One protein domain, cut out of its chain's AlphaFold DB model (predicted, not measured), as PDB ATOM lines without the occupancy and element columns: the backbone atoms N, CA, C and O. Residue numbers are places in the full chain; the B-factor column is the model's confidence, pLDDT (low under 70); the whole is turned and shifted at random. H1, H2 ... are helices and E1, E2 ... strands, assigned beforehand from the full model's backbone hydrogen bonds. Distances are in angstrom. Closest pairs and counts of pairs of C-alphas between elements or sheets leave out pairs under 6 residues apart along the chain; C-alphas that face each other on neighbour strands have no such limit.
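Overview. This is residues 108 to 187 of the 192 residues of the protein "5-methylcytosine-specific restriction enzyme B" of Secundilactobacillus pentosiphilus (UniProt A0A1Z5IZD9). Three long helices, H1, H4 and H5, form an elongated bundle, H5 packed on both others, while the stretch with short H2 and H3 runs back along the side between H1 and H4. E1 sits at one end, residues 140 to 141 antiparallel to 108 to 109. The 80 printed residues, mostly helix, are compact, with a radius of gyration of the C-alphas of 12.3 A and spans of 37 by 22 by 17 A.

Along the chain. H1, residues 111 to 124, begins at C-alpha 111 (256.655, 144.714, 131.643) and is 19.8 A long. H2 is 129 to 132, H3 136 to 139, E1 140 to 142. H4, 146 to 167, is 29.9 A long, with a 31 degrees kink near 153. H5, 172 to 186, is 20.6 A long and ends at C-alpha 186 (264.272, 156.609, 140.239).

Arrangement. H1, the hub, touches H5 at a shallow tilt of 17 degrees, opposite ways, C-alphas 124 and 174 closest at 5.3 A. H4 and H5 form a hairpin at 23 degrees, C-alphas 166 and 172 closest at 5.9 A. O i to N i+4 pairs are within hydrogen-bond range throughout H1, in 15 of 18 in H4 and 9 of 11 in H5.

Size, cuts and confidence. The printed part has no cut; no printed residue is under 70 in pLDDT.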
ATOM      1  N   VAL A 108     262.588 146.379 123.473       96.88
ATOM      2  CA  VAL A 108     262.358 145.797 124.797       96.88
ATOM      3  C   VAL A 108     261.130 146.454 125.411       96.88
ATOM      4  O   VAL A 108     261.041 147.681 125.484       96.88
ATOM      5  N   PHE A 109     260.184 145.622 125.842       98.00
ATOM      6  CA  PHE A 109     259.024 146.057 126.606       98.00
ATOM      7  C   PHE A 109     259.284 145.853 128.101       98.00
ATOM      8  O   PHE A 109     259.576 144.744 128.549       98.00
ATOM      9  N   HIS A 110     259.174 146.932 128.865       97.81
ATOM     10  CA  HIS A 110     259.449 146.986 130.299       97.81
ATOM     11  C   HIS A 110     258.217 146.564 131.107       97.81
ATOM     12  O   HIS A 110     257.564 147.376 131.767       97.81
ATOM     13  N   SER A 111     257.878 145.268 131.036       97.56
ATOM     14  CA  SER A 111     256.655 144.714 131.643       97.56
ATOM     15  C   SER A 111     256.551 144.983 133.141       97.56
ATOM     16  O   SER A 111     255.461 145.244 133.632       97.56
ATOM     17  N   LYS A 112     257.668 144.956 133.882       97.44
ATOM     18  CA  LYS A 112     257.664 145.186 135.336       97.44
ATOM     19  C   LYS A 112     257.100 146.571 135.672       97.44
ATOM     20  O   LYS A 112     256.231 146.676 136.537       97.44
ATOM     21  N   GLN A 113     257.594 147.609 134.999       98.19
ATOM     22  CA  GLN A 113     257.172 148.994 135.192       98.19
ATOM     23  C   GLN A 113     255.737 149.200 134.707       98.19
ATOM     24  O   GLN A 113     254.938 149.787 135.434       98.19
ATOM     25  N   PHE A 114     255.395 148.654 133.534       98.44
ATOM     26  CA  PHE A 114     254.033 148.706 133.001       98.44
ATOM     27  C   PHE A 114     253.026 148.089 133.979       98.44
ATOM     28  O   PHE A 114     252.084 148.750 134.396       98.44
ATOM     29  N   GLU A 115     253.254 146.847 134.411       98.25
ATOM     30  CA  GLU A 115     252.344 146.135 135.311       98.25
ATOM     31  C   GLU A 115     252.265 146.781 136.701       98.25
ATOM     32  O   GLU A 115     251.251 146.666 137.385       98.25
ATOM     33  N   ALA A 116     253.339 147.426 137.167       98.31
ATOM     34  CA  ALA A 116     253.307 148.177 138.416       98.31
ATOM     35  C   ALA A 116     252.405 149.410 138.305       98.31
ATOM     36  O   ALA A 116     251.576 149.616 139.192       98.31
ATOM     37  N   MET A 117     252.518 150.174 137.213       98.25
ATOM     38  CA  MET A 117     251.643 151.316 136.951       98.25
ATOM     39  C   MET A 117     250.187 150.878 136.748       98.25
ATOM     40  O   MET A 117     249.304 151.422 137.409       98.25
ATOM     41  N   ASP A 118     249.944 149.857 135.920       98.12
ATOM     42  CA  ASP A 118     248.607 149.292 135.683       98.12
ATOM     43  C   ASP A 118     247.955 148.887 137.009       98.12
ATOM     44  O   ASP A 118     246.872 149.359 137.343       98.12
ATOM     45  N   ARG A 119     248.653 148.130 137.870       98.38
ATOM     46  CA  ARG A 119     248.122 147.765 139.196       98.38
ATOM     47  C   ARG A 119     247.739 148.973 140.048       98.38
ATOM     48  O   ARG A 119     246.740 148.899 140.765       98.38
ATOM     49  N   ILE A 120     248.512 150.059 140.005       98.31
ATOM     50  CA  ILE A 120     248.181 151.289 140.732       98.31
ATOM     51  C   ILE A 120     246.891 151.896 140.164       98.31
ATOM     52  O   ILE A 120     245.971 152.189 140.929       98.31
ATOM     53  N   PHE A 121     246.777 152.021 138.842       97.81
ATOM     54  CA  PHE A 121     245.563 152.526 138.199       97.81
ATOM     55  C   PHE A 121     244.346 151.642 138.501       97.81
ATOM     56  O   PHE A 121     243.360 152.145 139.032       97.81
ATOM     57  N   GLN A 122     244.425 150.325 138.305       97.06
ATOM     58  CA  GLN A 122     243.315 149.401 138.588       97.06
ATOM     59  C   GLN A 122     242.864 149.409 140.059       97.06
ATOM     60  O   GLN A 122     241.704 149.123 140.355       97.06
ATOM     61  N   THR A 123     243.772 149.706 140.994       98.12
ATOM     62  CA  THR A 123     243.466 149.690 142.434       98.12
ATOM     63  C   THR A 123     242.834 150.995 142.914       98.12
ATOM     64  O   THR A 123     241.950 150.963 143.770       98.12
ATOM     65  N   TYR A 124     243.303 152.135 142.404       97.88
ATOM     66  CA  TYR A 124     243.012 153.447 142.993       97.88
ATOM     67  C   TYR A 124     242.253 154.405 142.072       97.88
ATOM     68  O   TYR A 124     241.669 155.369 142.568       97.88
ATOM     69  N   ALA A 125     242.273 154.188 140.756       96.31
ATOM     70  CA  ALA A 125     241.612 155.075 139.810       96.31
ATOM     71  C   ALA A 125     240.091 154.878 139.838       96.31
ATOM     72  O   ALA A 125     239.569 153.763 139.894       96.31
ATOM     73  N   THR A 126     239.351 155.977 139.725       95.06
ATOM     74  CA  THR A 126     237.940 155.924 139.337       95.06
ATOM     75  C   THR A 126     237.791 155.487 137.878       95.06
ATOM     76  O   THR A 126     238.731 155.550 137.086       95.06
ATOM     77  N   SER A 127     236.571 155.123 137.471       89.50
ATOM     78  CA  SER A 127     236.271 154.760 136.077       89.50
ATOM     79  C   SER A 127     236.697 155.824 135.054       89.50
ATOM     80  O   SER A 127     237.030 155.481 133.923       89.50
ATOM     81  N   GLU A 128     236.663 157.107 135.427       89.06
ATOM     82  CA  GLU A 128     237.096 158.208 134.558       89.06
ATOM     83  C   GLU A 128     238.618 158.369 134.538       89.06
ATOM     84  O   GLU A 128     239.186 158.707 133.503       89.06
ATOM     85  N   GLU A 129     239.287 158.125 135.663       94.00
ATOM     86  CA  GLU A 129     240.743 158.232 135.782       94.00
ATOM     87  C   GLU A 129     241.474 157.049 135.144       94.00
ATOM     88  O   GLU A 129     242.590 157.228 134.672       94.00
ATOM     89  N   LEU A 130     240.838 155.877 135.023       93.44
ATOM     90  CA  LEU A 130     241.383 154.755 134.243       93.44
ATOM     91  C   LEU A 130     241.671 155.141 132.783       93.44
ATOM     92  O   LEU A 130     242.552 154.568 132.152       93.44
ATOM     93  N   MET A 131     240.970 156.140 132.241       91.00
ATOM     94  CA  MET A 131     241.212 156.652 130.885       91.00
ATOM     95  C   MET A 131     242.492 157.499 130.773       91.00
ATOM     96  O   MET A 131     242.837 157.922 129.671       91.00
ATOM     97  N   LEU A 132     243.151 157.793 131.899       94.25
ATOM     98  CA  LEU A 132     244.403 158.549 131.991       94.25
ATOM     99  C   LEU A 132     245.624 157.637 132.151       94.25
ATOM    100  O   LEU A 132     246.739 158.133 132.272       94.25
ATOM    101  N   GLU A 133     245.431 156.320 132.202       96.44
ATOM    102  CA  GLU A 133     246.538 155.389 132.377       96.44
ATOM    103  C   GLU A 133     247.573 155.555 131.245       96.44
ATOM    104  O   GLU A 133     247.206 155.514 130.062       96.44
ATOM    105  N   PRO A 134     248.869 155.747 131.569       96.56
ATOM    106  CA  PRO A 134     249.906 155.871 130.558       96.56
ATOM    107  C   PRO A 134     249.954 154.644 129.646       96.56
ATOM    108  O   PRO A 134     250.136 153.512 130.094       96.56
ATOM    109  N   GLY A 135     249.830 154.880 128.342       95.81
ATOM    110  CA  GLY A 135     249.816 153.815 127.347       95.81
ATOM    111  C   GLY A 135     251.110 152.997 127.301       95.81
ATOM    112  O   GLY A 135     252.203 153.466 127.616       95.81
ATOM    113  N   GLN A 136     250.997 151.775 126.787       95.75
ATOM    114  CA  GLN A 136     252.086 150.806 126.670       95.75
ATOM    115  C   GLN A 136     253.303 151.306 125.869       95.75
ATOM    116  O   GLN A 136     254.411 150.807 126.048       95.75
ATOM    117  N   ALA A 137     253.124 152.321 125.017       95.31
ATOM    118  CA  ALA A 137     254.210 152.923 124.252       95.31
ATOM    119  C   ALA A 137     255.304 153.538 125.142       95.31
ATOM    120  O   ALA A 137     256.471 153.447 124.768       95.31
ATOM    121  N   TYR A 138     254.964 154.084 126.323       97.12
ATOM    122  CA  TYR A 138     255.946 154.637 127.270       97.12
ATOM    123  C   TYR A 138     256.953 153.586 127.753       97.12
ATOM    124  O   TYR A 138     258.106 153.915 128.011       97.12
ATOM    125  N   TYR A 139     256.555 152.316 127.785       97.81
ATOM    126  CA  TYR A 139     257.349 151.204 128.312       97.81
ATOM    127  C   TYR A 139     258.079 150.415 127.219       97.81
ATOM    128  O   TYR A 139     258.614 149.341 127.484       97.81
ATOM    129  N   LEU A 140     258.086 150.912 125.979       96.69
ATOM    130  CA  LEU A 140     258.741 150.270 124.841       96.69
ATOM    131  C   LEU A 140     259.992 151.049 124.425       96.69
ATOM    132  O   LEU A 140     259.888 152.157 123.903       96.69
ATOM    133  N   THR A 141     261.165 150.452 124.602       96.94
ATOM    134  CA  THR A 141     262.469 151.073 124.299       96.94
ATOM    135  C   THR A 141     263.214 150.301 123.219       96.94
ATOM    136  O   THR A 141     262.893 149.138 122.959       96.94
ATOM    137  N   ASP A 142     264.209 150.929 122.593       94.75
ATOM    138  CA  ASP A 142     265.202 150.189 121.814       94.75
ATOM    139  C   ASP A 142     266.031 149.301 122.749       94.75
ATOM    140  O   ASP A 142     266.287 149.649 123.901       94.75
ATOM    141  N   SER A 143     266.454 148.130 122.271       92.94
ATOM    142  CA  SER A 143     267.214 147.193 123.106       92.94
ATOM    143  C   SER A 143     268.627 147.684 123.428       92.94
ATOM    144  O   SER A 143     269.236 147.221 124.392       92.94
ATOM    145  N   GLU A 144     269.166 148.604 122.626       93.12
ATOM    146  CA  GLU A 144     270.420 149.289 122.935       93.12
ATOM    147  C   GLU A 144     270.177 150.300 124.061       93.12
ATOM    148  O   GLU A 144     269.446 151.269 123.886       93.12
ATOM    149  N   ASN A 145     270.803 150.076 125.220       93.31
ATOM    150  CA  ASN A 145     270.635 150.894 126.430       93.31
ATOM    151  C   ASN A 145     269.189 150.927 126.970       93.31
ATOM    152  O   ASN A 145     268.770 151.927 127.546       93.31
ATOM    153  N   ALA A 146     268.437 149.830 126.812       95.38
ATOM    154  CA  ALA A 146     267.023 149.733 127.189       95.38
ATOM    155  C   ALA A 146     266.709 150.234 128.611       95.38
ATOM    156  O   ALA A 146     265.732 150.955 128.803       95.38
ATOM    157  N   ASP A 147     267.530 149.869 129.600       95.12
ATOM    158  CA  ASP A 147     267.317 150.253 131.001       95.12
ATOM    159  C   ASP A 147     267.543 151.752 131.234       95.12
ATOM    160  O   ASP A 147     266.793 152.377 131.984       95.12
ATOM    161  N   ASP A 148     268.550 152.339 130.585       96.56
ATOM    162  CA  ASP A 148     268.836 153.771 130.699       96.56
ATOM    163  C   ASP A 148     267.765 154.590 129.968       96.56
ATOM    164  O   ASP A 148     267.224 155.533 130.538       96.56
ATOM    165  N   LEU A 149     267.344 154.154 128.775       97.25
ATOM    166  CA  LEU A 149     266.213 154.755 128.060       97.25
ATOM    167  C   LEU A 149     264.915 154.677 128.871       97.25
ATOM    168  O   LEU A 149     264.123 155.616 128.865       97.25
ATOM    169  N   MET A 150     264.673 153.570 129.578       97.44
ATOM    170  CA  MET A 150     263.489 153.449 130.429       97.44
ATOM    171  C   MET A 150     263.559 154.396 131.626       97.44
ATOM    172  O   MET A 150     262.546 155.006 131.963       97.44
ATOM    173  N   LYS A 151     264.733 154.564 132.246       96.62
ATOM    174  CA  LYS A 151     264.926 155.568 133.304       96.62
ATOM    175  C   LYS A 151     264.663 156.977 132.789       96.62
ATOM    176  O   LYS A 151     263.894 157.689 133.426       96.62
ATOM    177  N   ASP A 152     265.198 157.332 131.622       96.75
ATOM    178  CA  ASP A 152     264.961 158.637 130.997       96.75
ATOM    179  C   ASP A 152     263.464 158.874 130.756       96.75
ATOM    180  O   ASP A 152     262.932 159.929 131.094       96.75
ATOM    181  N   ARG A 153     262.742 157.871 130.245       97.25
ATOM    182  CA  ARG A 153     261.284 157.961 130.065       97.25
ATOM    183  C   ARG A 153     260.529 158.082 131.381       97.25
ATOM    184  O   ARG A 153     259.554 158.828 131.467       97.25
ATOM    185  N   MET A 154     260.947 157.357 132.417       97.25
ATOM    186  CA  MET A 154     260.338 157.493 133.738       97.25
ATOM    187  C   MET A 154     260.554 158.898 134.302       97.25
ATOM    188  O   MET A 154     259.603 159.481 134.813       97.25
ATOM    189  N   GLU A 155     261.763 159.447 134.189       97.00
ATOM    190  CA  GLU A 155     262.135 160.739 134.772       97.00
ATOM    191  C   GLU A 155     261.551 161.927 134.000       97.00
ATOM    192  O   GLU A 155     261.005 162.851 134.605       97.00
ATOM    193  N   TYR A 156     261.638 161.903 132.671       96.81
ATOM    194  CA  TYR A 156     261.325 163.059 131.831       96.81
ATOM    195  C   TYR A 156     259.947 163.000 131.169       96.81
ATOM    196  O   TYR A 156     259.488 164.028 130.671       96.81
ATOM    197  N   GLU A 157     259.264 161.852 131.189       97.38
ATOM    198  CA  GLU A 157     257.928 161.708 130.594       97.38
ATOM    199  C   GLU A 157     256.874 161.267 131.621       97.38
ATOM    200  O   GLU A 157     255.916 161.999 131.869       97.38
ATOM    201  N   LEU A 158     257.043 160.106 132.269       97.44
ATOM    202  CA  LEU A 158     256.018 159.560 133.173       97.44
ATOM    203  C   LEU A 158     255.905 160.333 134.491       97.44
ATOM    204  O   LEU A 158     254.794 160.634 134.922       97.44
ATOM    205  N   LEU A 159     257.021 160.666 135.143       96.94
ATOM    206  CA  LEU A 159     257.021 161.427 136.395       96.94
ATOM    207  C   LEU A 159     256.325 162.791 136.245       96.94
ATOM    208  O   LEU A 159     255.411 163.060 137.033       96.94
ATOM    209  N   PRO A 160     256.682 163.652 135.268       96.50
ATOM    210  CA  PRO A 160     255.995 164.928 135.094       96.50
ATOM    211  C   PRO A 160     254.519 164.754 134.716       96.50
ATOM    212  O   PRO A 160     253.689 165.489 135.247       96.50
ATOM    213  N   LEU A 161     254.175 163.760 133.887       96.06
ATOM    214  CA  LEU A 161     252.782 163.458 133.536       96.06
ATOM    215  C   LEU A 161     251.943 163.103 134.772       96.06
ATOM    216  O   LEU A 161     250.858 163.643 134.982       96.06
ATOM    217  N   ILE A 162     252.453 162.212 135.622       97.12
ATOM    218  CA  ILE A 162     251.754 161.783 136.837       97.12
ATOM    219  C   ILE A 162     251.671 162.921 137.857       97.12
ATOM    220  O   ILE A 162     250.650 163.068 138.532       97.12
ATOM    221  N   ARG A 163     252.711 163.759 137.955       95.75
ATOM    222  CA  ARG A 163     252.661 164.977 138.772       95.75
ATOM    223  C   ARG A 163     251.539 165.900 138.299       95.75
ATOM    224  O   ARG A 163     250.751 166.341 139.127       95.75
ATOM    225  N   GLU A 164     251.413 166.123 136.993       94.94
ATOM    226  CA  GLU A 164     250.337 166.943 136.432       94.94
ATOM    227  C   GLU A 164     248.949 166.384 136.780       94.94
ATOM    228  O   GLU A 164     248.052 167.150 137.138       94.94
ATOM    229  N   TYR A 165     248.756 165.061 136.748       94.94
ATOM    230  CA  TYR A 165     247.491 164.455 137.178       94.94
ATOM    231  C   TYR A 165     247.166 164.793 138.635       94.94
ATOM    232  O   TYR A 165     246.070 165.285 138.918       94.94
ATOM    233  N   LEU A 166     248.126 164.601 139.542       95.38
ATOM    234  CA  LEU A 166     247.952 164.900 140.964       95.38
ATOM    235  C   LEU A 166     247.697 166.394 141.212       95.38
ATOM    236  O   LEU A 166     246.811 166.738 141.997       95.38
ATOM    237  N   ASP A 167     248.413 167.279 140.517       94.31
ATOM    238  CA  ASP A 167     248.250 168.733 140.629       94.31
ATOM    239  C   ASP A 167     246.860 169.196 140.163       94.31
ATOM    240  O   ASP A 167     246.290 170.138 140.719       94.31
ATOM    241  N   ASN A 168     246.265 168.492 139.195       93.12
ATOM    242  CA  ASN A 168     244.900 168.729 138.718       93.12
ATOM    243  C   ASN A 168     243.817 168.019 139.555       93.12
ATOM    244  O   ASN A 168     242.641 168.029 139.184       93.12
ATOM    245  N   GLY A 169     244.178 167.413 140.690       94.56
ATOM    246  CA  GLY A 169     243.227 166.743 141.578       94.56
ATOM    247  C   GLY A 169     242.784 165.357 141.101       94.56
ATOM    248  O   GLY A 169     241.788 164.840 141.607       94.56
ATOM    249  N   LEU A 170     243.502 164.759 140.149       94.75
ATOM    250  CA  LEU A 170     243.268 163.413 139.624       94.75
ATOM    251  C   LEU A 170     244.224 162.424 140.298       94.75
ATOM    252  O   LEU A 170     245.299 162.801 140.752       94.75
ATOM    253  N   MET A 171     243.843 161.152 140.379       96.12
ATOM    254  CA  MET A 171     244.647 160.074 140.971       96.12
ATOM    255  C   MET A 171     245.070 160.329 142.430       96.12
ATOM    256  O   MET A 171     246.002 159.706 142.936       96.12
ATOM    257  N   ILE A 172     244.360 161.202 143.157       96.31
ATOM    258  CA  ILE A 172     244.710 161.588 144.537       96.31
ATOM    259  C   ILE A 172     244.718 160.384 145.485       96.31
ATOM    260  O   ILE A 172     245.550 160.318 146.386       96.31
ATOM    261  N   GLN A 173     243.839 159.402 145.267       96.50
ATOM    262  CA  GLN A 173     243.807 158.171 146.069       96.50
ATOM    263  C   GLN A 173     245.064 157.311 145.881       96.50
ATOM    264  O   GLN A 173     245.440 156.571 146.786       96.50
ATOM    265  N   ALA A 174     245.728 157.435 144.732       97.06
ATOM    266  CA  ALA A 174     246.946 156.715 144.388       97.06
ATOM    267  C   ALA A 174     248.224 157.461 144.801       97.06
ATOM    268  O   ALA A 174     249.315 156.949 144.571       97.06
ATOM    269  N   LYS A 175     248.115 158.665 145.386       96.44
ATOM    270  CA  LYS A 175     249.235 159.585 145.637       96.44
ATOM    271  C   LYS A 175     250.447 158.907 146.289       96.44
ATOM    272  O   LYS A 175     251.563 159.056 145.795       96.44
ATOM    273  N   ASP A 176     250.229 158.152 147.363       96.88
ATOM    274  CA  ASP A 176     251.315 157.485 148.091       96.88
ATOM    275  C   ASP A 176     251.902 156.308 147.299       96.88
ATOM    276  O   ASP A 176     253.118 156.131 147.271       96.88
ATOM    277  N   ALA A 177     251.057 155.537 146.604       97.94
ATOM    278  CA  ALA A 177     251.487 154.409 145.779       97.94
ATOM    279  C   ALA A 177     252.305 154.867 144.562       97.94
ATOM    280  O   ALA A 177     253.351 154.294 144.269       97.94
ATOM    281  N   LEU A 178     251.866 155.939 143.894       97.69
ATOM    282  CA  LEU A 178     252.592 156.572 142.795       97.69
ATOM    283  C   LEU A 178     253.919 157.158 143.283       97.69
ATOM    284  O   LEU A 178     254.941 156.983 142.629       97.69
ATOM    285  N   ASN A 179     253.934 157.810 144.449       96.88
ATOM    286  CA  ASN A 179     255.178 158.334 145.005       96.88
ATOM    287  C   ASN A 179     256.165 157.210 145.325       96.88
ATOM    288  O   ASN A 179     257.334 157.311 144.968       96.88
ATOM    289  N   GLN A 180     255.696 156.129 145.955       97.38
ATOM    290  CA  GLN A 180     256.541 154.973 146.241       97.38
ATOM    291  C   GLN A 180     257.086 154.342 144.954       97.38
ATOM    292  O   GLN A 180     258.270 154.032 144.898       97.38
ATOM    293  N   PHE A 181     256.264 154.229 143.907       97.56
ATOM    294  CA  PHE A 181     256.691 153.721 142.604       97.56
ATOM    295  C   PHE A 181     257.881 154.509 142.025       97.56
ATOM    296  O   PHE A 181     258.884 153.905 141.646       97.56
ATOM    297  N   PHE A 182     257.828 155.847 142.012       97.38
ATOM    298  CA  PHE A 182     258.946 156.657 141.505       97.38
ATOM    299  C   PHE A 182     260.155 156.695 142.450       97.38
ATOM    300  O   PHE A 182     261.291 156.782 141.979       97.38
ATOM    301  N   VAL A 183     259.955 156.565 143.765       96.56
ATOM    302  CA  VAL A 183     261.069 156.396 144.711       96.56
ATOM    303  C   VAL A 183     261.800 155.080 144.445       96.56
ATOM    304  O   VAL A 183     263.028 155.067 144.421       96.56
ATOM    305  N   ASP A 184     261.073 153.994 144.192       95.69
ATOM    306  CA  ASP A 184     261.669 152.680 143.944       95.69
ATOM    307  C   ASP A 184     262.408 152.617 142.597       95.69
ATOM    308  O   ASP A 184     263.472 152.002 142.507       95.69
ATOM    309  N   GLU A 185     261.868 153.250 141.551       94.69
ATOM    310  CA  GLU A 185     262.443 153.183 140.200       94.69
ATOM    311  C   GLU A 185     263.511 154.262 139.927       94.69
ATOM    312  O   GLU A 185     264.469 153.998 139.199       94.69
ATOM    313  N   LEU A 186     263.389 155.461 140.516       94.06
ATOM    314  CA  LEU A 186     264.272 156.609 140.239       94.06
ATOM    315  C   LEU A 186     264.982 157.182 141.473       94.06
ATOM    316  O   LEU A 186     265.838 158.056 141.326       94.06
ATOM    317  N   ASN A 187     264.639 156.742 142.690       93.00
ATOM    318  CA  ASN A 187     265.056 157.399 143.936       93.00
ATOM    319  C   ASN A 187     264.672 158.896 143.968       93.00
ATOM    320  O   ASN A 187     265.381 159.731 144.534       93.00
TER     321      ASN A 187